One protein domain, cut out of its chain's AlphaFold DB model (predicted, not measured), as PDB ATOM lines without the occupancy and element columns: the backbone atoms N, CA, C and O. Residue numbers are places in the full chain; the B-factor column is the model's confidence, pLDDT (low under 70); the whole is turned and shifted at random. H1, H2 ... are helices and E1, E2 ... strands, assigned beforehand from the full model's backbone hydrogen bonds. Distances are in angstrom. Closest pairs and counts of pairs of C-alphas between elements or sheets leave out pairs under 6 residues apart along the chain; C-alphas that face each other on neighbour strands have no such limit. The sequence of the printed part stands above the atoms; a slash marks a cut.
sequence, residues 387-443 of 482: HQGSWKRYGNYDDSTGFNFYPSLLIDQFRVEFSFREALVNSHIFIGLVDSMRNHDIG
ATOM      1  N   HIS A 387     -48.777  34.874  10.256       80.81
ATOM      2  CA  HIS A 387     -49.628  34.570  11.417       80.81
ATOM      3  C   HIS A 387     -48.981  34.955  12.753       80.81
ATOM      4  O   HIS A 387     -47.869  34.538  13.087       80.81
ATOM      5  N   GLN A 388     -49.717  35.709  13.577       82.69
ATOM      6  CA  GLN A 388     -49.243  36.147  14.890       82.69
ATOM      7  C   GLN A 388     -48.946  34.944  15.800       82.69
ATOM      8  O   GLN A 388     -49.840  34.199  16.191       82.69
ATOM      9  N   GLY A 389     -47.674  34.780  16.166       82.19
ATOM     10  CA  GLY A 389     -47.220  33.695  17.037       82.19
ATOM     11  C   GLY A 389     -46.812  32.403  16.324       82.19
ATOM     12  O   GLY A 389     -46.294  31.524  17.007       82.19
ATOM     13  N   SER A 390     -46.945  32.288  14.992       87.19
ATOM     14  CA  SER A 390     -46.456  31.102  14.255       87.19
ATOM     15  C   SER A 390     -44.960  30.861  14.462       87.19
ATOM     16  O   SER A 390     -44.540  29.713  14.552       87.19
ATOM     17  N   TRP A 391     -44.171  31.927  14.654       86.69
ATOM     18  CA  TRP A 391     -42.742  31.854  14.989       86.69
ATOM     19  C   TRP A 391     -42.418  30.897  16.153       86.69
ATOM     20  O   TRP A 391     -41.371  30.259  16.133       86.69
ATOM     21  N   LYS A 392     -43.341  30.714  17.112       90.56
ATOM     22  CA  LYS A 392     -43.197  29.795  18.257       90.56
ATOM     23  C   LYS A 392     -43.148  28.306  17.885       90.56
ATOM     24  O   LYS A 392     -42.879  27.490  18.753       90.56
ATOM     25  N   ARG A 393     -43.441  27.937  16.633       90.19
ATOM     26  CA  ARG A 393     -43.316  26.555  16.128       90.19
ATOM     27  C   ARG A 393     -41.878  26.190  15.752       90.19
ATOM     28  O   ARG A 393     -41.556  25.012  15.655       90.19
ATOM     29  N   TYR A 394     -41.031  27.195  15.535       92.62
ATOM     30  CA  TYR A 394     -39.682  27.057  14.978       92.62
ATOM     31  C   TYR A 394     -38.611  27.338  16.032       92.62
ATOM     32  O   TYR A 394     -37.557  27.882  15.724       92.62
ATOM     33  N   GLY A 395     -38.899  27.037  17.294       92.19
ATOM     34  CA  GLY A 395     -38.022  27.337  18.415       92.19
ATOM     35  C   GLY A 395     -38.688  27.059  19.753       92.19
ATOM     36  O   GLY A 395     -39.906  26.903  19.821       92.19
ATOM     37  N   ASN A 396     -37.891  27.029  20.817       91.56
ATOM     38  CA  ASN A 396     -38.358  26.803  22.186       91.56
ATOM     39  C   ASN A 396     -38.013  27.994  23.087       91.56
ATOM     40  O   ASN A 396     -37.085  28.751  22.805       91.56
ATOM     41  N   TYR A 397     -38.746  28.136  24.191       91.25
ATOM     42  CA  TYR A 397     -38.341  29.009  25.291       91.25
ATOM     43  C   TYR A 397     -37.449  28.253  26.280       91.25
ATOM     44  O   TYR A 397     -37.727  27.106  26.623       91.25
ATOM     45  N   ASP A 398     -36.402  28.930  26.732       88.94
ATOM     46  CA  ASP A 398     -35.492  28.562  27.814       88.94
ATOM     47  C   ASP A 398     -35.533  29.707  28.837       88.94
ATOM     48  O   ASP A 398     -35.370  30.875  28.475       88.94
ATOM     49  N   ASP A 399     -35.760  29.379  30.110       83.69
ATOM     50  CA  ASP A 399     -35.886  30.351  31.203       83.69
ATOM     51  C   ASP A 399     -34.614  31.199  31.410       83.69
ATOM     52  O   ASP A 399     -34.677  32.275  32.009       83.69
ATOM     53  N   SER A 400     -33.460  30.734  30.915       84.69
ATOM     54  CA  SER A 400     -32.159  31.394  31.061       84.69
ATOM     55  C   SER A 400     -31.737  32.255  29.861       84.69
ATOM     56  O   SER A 400     -31.049  33.260  30.053       84.69
ATOM     57  N   THR A 401     -32.150  31.902  28.637       81.75
ATOM     58  CA  THR A 401     -31.715  32.578  27.391       81.75
ATOM     59  C   THR A 401     -32.848  33.204  26.571       81.75
ATOM     60  O   THR A 401     -32.584  34.001  25.670       81.75
ATOM     61  N   GLY A 402     -34.113  32.924  26.894       89.62
ATOM     62  CA  GLY A 402     -35.275  33.425  26.160       89.62
ATOM     63  C   GLY A 402     -35.704  32.485  25.033       89.62
ATOM     64  O   GLY A 402     -35.814  31.279  25.233       89.62
ATOM     65  N   PHE A 403     -36.023  33.028  23.854       91.62
ATOM     66  CA  PHE A 403     -36.498  32.223  22.724       91.62
ATOM     67  C   PHE A 403     -35.351  31.802  21.801       91.62
ATOM     68  O   PHE A 403     -34.744  32.638  21.133       91.62
ATOM     69  N   ASN A 404     -35.115  30.494  21.708       91.94
ATOM     70  CA  ASN A 404     -34.122  29.891  20.829       91.94
ATOM     71  C   ASN A 404     -34.779  29.420  19.526       91.94
ATOM     72  O   ASN A 404     -35.508  28.428  19.518       91.94
ATOM     73  N   PHE A 405     -34.517  30.135  18.428       91.88
ATOM     74  CA  PHE A 405     -34.993  29.801  17.082       91.88
ATOM     75  C   PHE A 405     -34.134  28.700  16.436       91.88
ATOM     76  O   PHE A 405     -32.906  28.744  16.488       91.88
ATOM     77  N   TYR A 406     -34.783  27.741  15.774       94.00
ATOM     78  CA  TYR A 406     -34.167  26.615  15.074       94.00
ATOM     79  C   TYR A 406     -34.504  26.690  13.572       94.00
ATOM     80  O   TYR A 406     -35.572  26.225  13.159       94.00
ATOM     81  N   PRO A 407     -33.608  27.241  12.723       93.50
ATOM     82  CA  PRO A 407     -33.868  27.431  11.292       93.50
ATOM     83  C   PRO A 407     -34.236  26.146  10.536       93.50
ATOM     84  O   PRO A 407     -34.978  26.206   9.558       93.50
ATOM     85  N   SER A 408     -33.750  24.984  10.994       94.12
ATOM     86  CA  SER A 408     -34.071  23.671  10.422       94.12
ATOM     87  C   SER A 408     -35.574  23.405  10.365       94.12
ATOM     88  O   SER A 408     -36.068  23.034   9.310       94.12
ATOM     89  N   LEU A 409     -36.321  23.694  11.436       92.88
ATOM     90  CA  LEU A 409     -37.765  23.431  11.500       92.88
ATOM     91  C   LEU A 409     -38.553  24.209  10.432       92.88
ATOM     92  O   LEU A 409     -39.533  23.703   9.886       92.88
ATOM     93  N   LEU A 410     -38.114  25.431  10.112       91.56
ATOM     94  CA  LEU A 410     -38.717  26.259   9.064       91.56
ATOM     95  C   LEU A 410     -38.287  25.792   7.662       91.56
ATOM     96  O   LEU A 410     -39.096  25.748   6.736       91.56
ATOM     97  N   ILE A 411     -37.023  25.392   7.508       93.19
ATOM     98  CA  ILE A 411     -36.504  24.797   6.270       93.19
ATOM     99  C   ILE A 411     -37.231  23.481   5.950       93.19
ATOM    100  O   ILE A 411     -37.577  23.245   4.794       93.19
ATOM    101  N   ASP A 412     -37.510  22.645   6.948       92.00
ATOM    102  CA  ASP A 412     -38.167  21.349   6.770       92.00
ATOM    103  C   ASP A 412     -39.638  21.499   6.357       92.00
ATOM    104  O   ASP A 412     -40.105  20.768   5.483       92.00
ATOM    105  N   GLN A 413     -40.343  22.519   6.860       89.75
ATOM    106  CA  GLN A 413     -41.654  22.918   6.333       89.75
ATOM    107  C   GLN A 413     -41.587  23.268   4.839       89.75
ATOM    108  O   GLN A 413     -42.395  22.764   4.054       89.75
ATOM    109  N   PHE A 414     -40.619  24.095   4.424       91.44
ATOM    110  CA  PHE A 414     -40.447  24.441   3.010       91.44
ATOM    111  C   PHE A 414     -40.053  23.229   2.151       91.44
ATOM    112  O   PHE A 414     -40.518  23.119   1.017       91.44
ATOM    113  N   ARG A 415     -39.250  22.290   2.677       94.19
ATOM    114  CA  ARG A 415     -38.920  21.019   2.002       94.19
ATOM    115  C   ARG A 415     -40.164  20.160   1.779       94.19
ATOM    116  O   ARG A 415     -40.384  19.706   0.660       94.19
ATOM    117  N   VAL A 416     -40.991  19.970   2.811       91.94
ATOM    118  CA  VAL A 416     -42.236  19.188   2.720       91.94
ATOM    119  C   VAL A 416     -43.204  19.813   1.715       91.94
ATOM    120  O   VAL A 416     -43.756  19.101   0.874       91.94
ATOM    121  N   GLU A 417     -43.376  21.138   1.739       90.94
ATOM    122  CA  GLU A 417     -44.222  21.819   0.755       90.94
ATOM    123  C   GLU A 417     -43.653  21.715  -0.672       90.94
ATOM    124  O   GLU A 417     -44.410  21.477  -1.616       90.94
ATOM    125  N   PHE A 418     -42.333  21.841  -0.847       93.69
ATOM    126  CA  PHE A 418     -41.683  21.676  -2.148       93.69
ATOM    127  C   PHE A 418     -41.905  20.269  -2.718       93.69
ATOM    128  O   PHE A 418     -42.411  20.147  -3.832       93.69
ATOM    129  N   SER A 419     -41.615  19.213  -1.950       95.50
ATOM    130  CA  SER A 419     -41.794  17.826  -2.403       95.50
ATOM    131  C   SER A 419     -43.261  17.471  -2.667       95.50
ATOM    132  O   SER A 419     -43.553  16.724  -3.600       95.50
ATOM    133  N   PHE A 420     -44.214  18.046  -1.919       96.06
ATOM    134  CA  PHE A 420     -45.634  17.910  -2.256       96.06
ATOM    135  C   PHE A 420     -45.978  18.591  -3.589       96.06
ATOM    136  O   PHE A 420     -46.670  17.999  -4.415       96.06
ATOM    137  N   ARG A 421     -45.488  19.815  -3.832       94.44
ATOM    138  CA  ARG A 421     -45.712  20.539  -5.098       94.44
ATOM    139  C   ARG A 421     -45.076  19.811  -6.290       94.44
ATOM    140  O   ARG A 421     -45.700  19.728  -7.345       94.44
ATOM    141  N   GLU A 422     -43.888  19.242  -6.111       95.38
ATOM    142  CA  GLU A 422     -43.187  18.412  -7.100       95.38
ATOM    143  C   GLU A 422     -43.996  17.155  -7.469       95.38
ATOM    144  O   GLU A 422     -44.223  16.886  -8.651       95.38
ATOM    145  N   ALA A 423     -44.529  16.433  -6.479       95.69
ATOM    146  CA  ALA A 423     -45.424  15.300  -6.718       95.69
ATOM    147  C   ALA A 423     -46.760  15.727  -7.366       95.69
ATOM    148  O   ALA A 423     -47.253  15.059  -8.277       95.69
ATOM    149  N   LEU A 424     -47.335  16.857  -6.936       95.62
ATOM    150  CA  LEU A 424     -48.608  17.377  -7.440       95.62
ATOM    151  C   LEU A 424     -48.541  17.740  -8.928       95.62
ATOM    152  O   LEU A 424     -49.456  17.381  -9.667       95.62
ATOM    153  N   VAL A 425     -47.477  18.415  -9.379       94.81
ATOM    154  CA  VAL A 425     -47.313  18.831 -10.788       94.81
ATOM    155  C   VAL A 425     -47.281  17.631 -11.740       94.81
ATOM    156  O   VAL A 425     -47.793  17.717 -12.854       94.81
ATOM    157  N   ASN A 426     -46.762  16.491 -11.280       94.44
ATOM    158  CA  ASN A 426     -46.726  15.235 -12.034       94.44
ATOM    159  C   ASN A 426     -48.045  14.430 -11.971       94.44
ATOM    160  O   ASN A 426     -48.145  13.360 -12.571       94.44
ATOM    161  N   SER A 427     -49.070  14.909 -11.256       97.06
ATOM    162  CA  SER A 427     -50.347  14.202 -11.106       97.06
ATOM    163  C   SER A 427     -51.323  14.462 -12.262       97.06
ATOM    164  O   SER A 427     -51.437  15.577 -12.774       97.06
ATOM    165  N   HIS A 428     -52.143  13.460 -12.602       96.06
ATOM    166  CA  HIS A 428     -53.229  13.620 -13.580       96.06
ATOM    167  C   HIS A 428     -54.251  14.707 -13.197       96.06
ATOM    168  O   HIS A 428     -54.859  15.303 -14.081       96.06
ATOM    169  N   ILE A 429     -54.414  15.004 -11.901       95.81
ATOM    170  CA  ILE A 429     -55.281  16.092 -11.416       95.81
ATOM    171  C   ILE A 429     -54.724  17.451 -11.863       95.81
ATOM    172  O   ILE A 429     -55.471  18.292 -12.362       95.81
ATOM    173  N   PHE A 430     -53.410  17.659 -11.732       93.69
ATOM    174  CA  PHE A 430     -52.762  18.900 -12.156       93.69
ATOM    175  C   PHE A 430     -52.681  19.020 -13.683       93.69
ATOM    176  O   PHE A 430     -52.952  20.089 -14.225       93.69
ATOM    177  N   ILE A 431     -52.406  17.919 -14.392       92.88
ATOM    178  CA  ILE A 431     -52.441  17.887 -15.864       92.88
ATOM    179  C   ILE A 431     -53.846  18.259 -16.370       92.88
ATOM    180  O   ILE A 431     -53.976  19.158 -17.197       92.88
ATOM    181  N   GLY A 432     -54.904  17.665 -15.803       93.19
ATOM    182  CA  GLY A 432     -56.292  17.988 -16.149       93.19
ATOM    183  C   GLY A 432     -56.687  19.441 -15.852       93.19
ATOM    184  O   GLY A 432     -57.444  20.040 -16.617       93.19
ATOM    185  N   LEU A 433     -56.139  20.042 -14.789       92.19
ATOM    186  CA  LEU A 433     -56.304  21.469 -14.488       92.19
ATOM    187  C   LEU A 433     -55.666  22.353 -15.574       92.19
ATOM    188  O   LEU A 433     -56.306  23.285 -16.062       92.19
ATOM    189  N   VAL A 434     -54.433  22.040 -15.988       91.25
ATOM    190  CA  VAL A 434     -53.708  22.773 -17.042       91.25
ATOM    191  C   VAL A 434     -54.380  22.598 -18.408       91.25
ATOM    192  O   VAL A 434     -54.549  23.578 -19.135       91.25
ATOM    193  N   ASP A 435     -54.827  21.385 -18.746       89.31
ATOM    194  CA  ASP A 435     -55.603  21.116 -19.962       89.31
ATOM    195  C   ASP A 435     -56.927  21.896 -19.972       89.31
ATOM    196  O   ASP A 435     -57.287  22.473 -20.997       89.31
ATOM    197  N   SER A 436     -57.633  21.965 -18.837       89.94
ATOM    198  CA  SER A 436     -58.874  22.738 -18.695       89.94
ATOM    199  C   SER A 436     -58.649  24.234 -18.949       89.94
ATOM    200  O   SER A 436     -59.358  24.824 -19.768       89.94
ATOM    201  N   MET A 437     -57.616  24.826 -18.335       86.81
ATOM    202  CA  MET A 437     -57.235  26.229 -18.558       86.81
ATOM    203  C   MET A 437     -56.855  26.489 -20.022       86.81
ATOM    204  O   MET A 437     -57.420  27.373 -20.663       86.81
ATOM    205  N   ARG A 438     -55.967  25.668 -20.602       85.00
ATOM    206  CA  ARG A 438     -55.550  25.811 -22.007       85.00
ATOM    207  C   ARG A 438     -56.739  25.712 -22.969       85.00
ATOM    208  O   ARG A 438     -56.802  26.446 -23.953       85.00
ATOM    209  N   ASN A 439     -57.680  24.807 -22.706       81.69
ATOM    210  CA  ASN A 439     -58.844  24.608 -23.566       81.69
ATOM    211  C   ASN A 439     -59.857  25.767 -23.457       81.69
ATOM    212  O   ASN A 439     -60.462  26.116 -24.471       81.69
ATOM    213  N   HIS A 440     -59.998  26.401 -22.286       78.69
ATOM    214  CA  HIS A 440     -60.761  27.648 -22.118       78.69
ATOM    215  C   HIS A 440     -60.167  28.779 -22.978       78.69
ATOM    216  O   HIS A 440     -60.878  29.395 -23.775       78.69
ATOM    217  N   ASP A 441     -58.851  28.987 -22.901       74.44
ATOM    218  CA  ASP A 441     -58.170  30.084 -23.602       74.44
ATOM    219  C   ASP A 441     -58.135  29.877 -25.128       74.44
ATOM    220  O   ASP A 441     -58.357  30.811 -25.903       74.44
ATOM    221  N   ILE A 442     -57.951  28.634 -25.590       73.19
ATOM    222  CA  ILE A 442     -58.099  28.272 -27.012       73.19
ATOM    223  C   ILE A 442     -59.559  28.417 -27.478       73.19
ATOM    224  O   ILE A 442     -59.793  28.741 -28.643       73.19
ATOM    225  N   GLY A 443     -60.538  28.197 -26.596       58.94
ATOM    226  CA  GLY A 443     -61.957  28.418 -26.877       58.94
ATOM    227  C   GLY A 443     -62.258  29.885 -27.191       58.94
ATOM    228  O   GLY A 443     -62.822  30.177 -28.245       58.94
TER     229      GLY A 443
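AT A GLANCE: This is residues 387 to 443 of the 482 residues of the protein "Hypothetical protein" of Proboscia inermis (UniProt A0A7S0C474). The printed part is a long, open line: helix H2 makes its middle stretch, a small hairpin of strands E1 and E2 with the one-turn helix H1 beside it makes one end, and helix H3 turns off at a wide corner to make the other. Residues 414 to 424 of H2 and most of H3 stand free. The 57 residues hold H1, E1, E2, H2 and H3 in that order, mostly helix, with an antiparallel sheet E1 - E2. The whole is extended, a rod of 65 by 21 by 12 A, with a radius of gyration of the C-alphas of 19.6 A.

IN THESE COORDINATES: Start at His 387 and find C-alpha 390 at (-46.456, 31.102, 14.255), where H1, residues 390 to 393, begins. Next come E1, residues 395 to 398, and E2, residues 402 to 405. H2, residues 407 to 425, runs 27.2 A from C-alpha 407 at (-33.868, 27.431, 11.292). H3, residues 428 to 443, runs 21.7 A to C-alpha 443 at (-61.957, 28.418, -26.877).

HOW THE PARTS SIT: Look first at the hairpin E1 and E2, antiparallel at 157 degrees, where N 398 and O 402 are 2.8 A apart, within hydrogen-bond range. H1 is close to H2 but not clearly touching; their closest C-alphas, of Arg 393 and Leu 409, are 7.9 A apart. H2 and H3 are also close but not clearly touching, with closest C-alphas of Leu 424 and Phe 430 at 6.5 A. They run the same way at a steep tilt of 61 degrees. H3 is apart from H1, E1 and E2. In H2 and H3 every O i to N i+4 pair is within hydrogen-bond range; H1 is too short for one.

THE WHOLE: The farthest C-alphas, of Ser 400 and Gly 443, are 65.2 A apart. The printed part has no cut, and its four links are tight. Mean pLDDT of the printed part is 89.6; residue 443 is under 70.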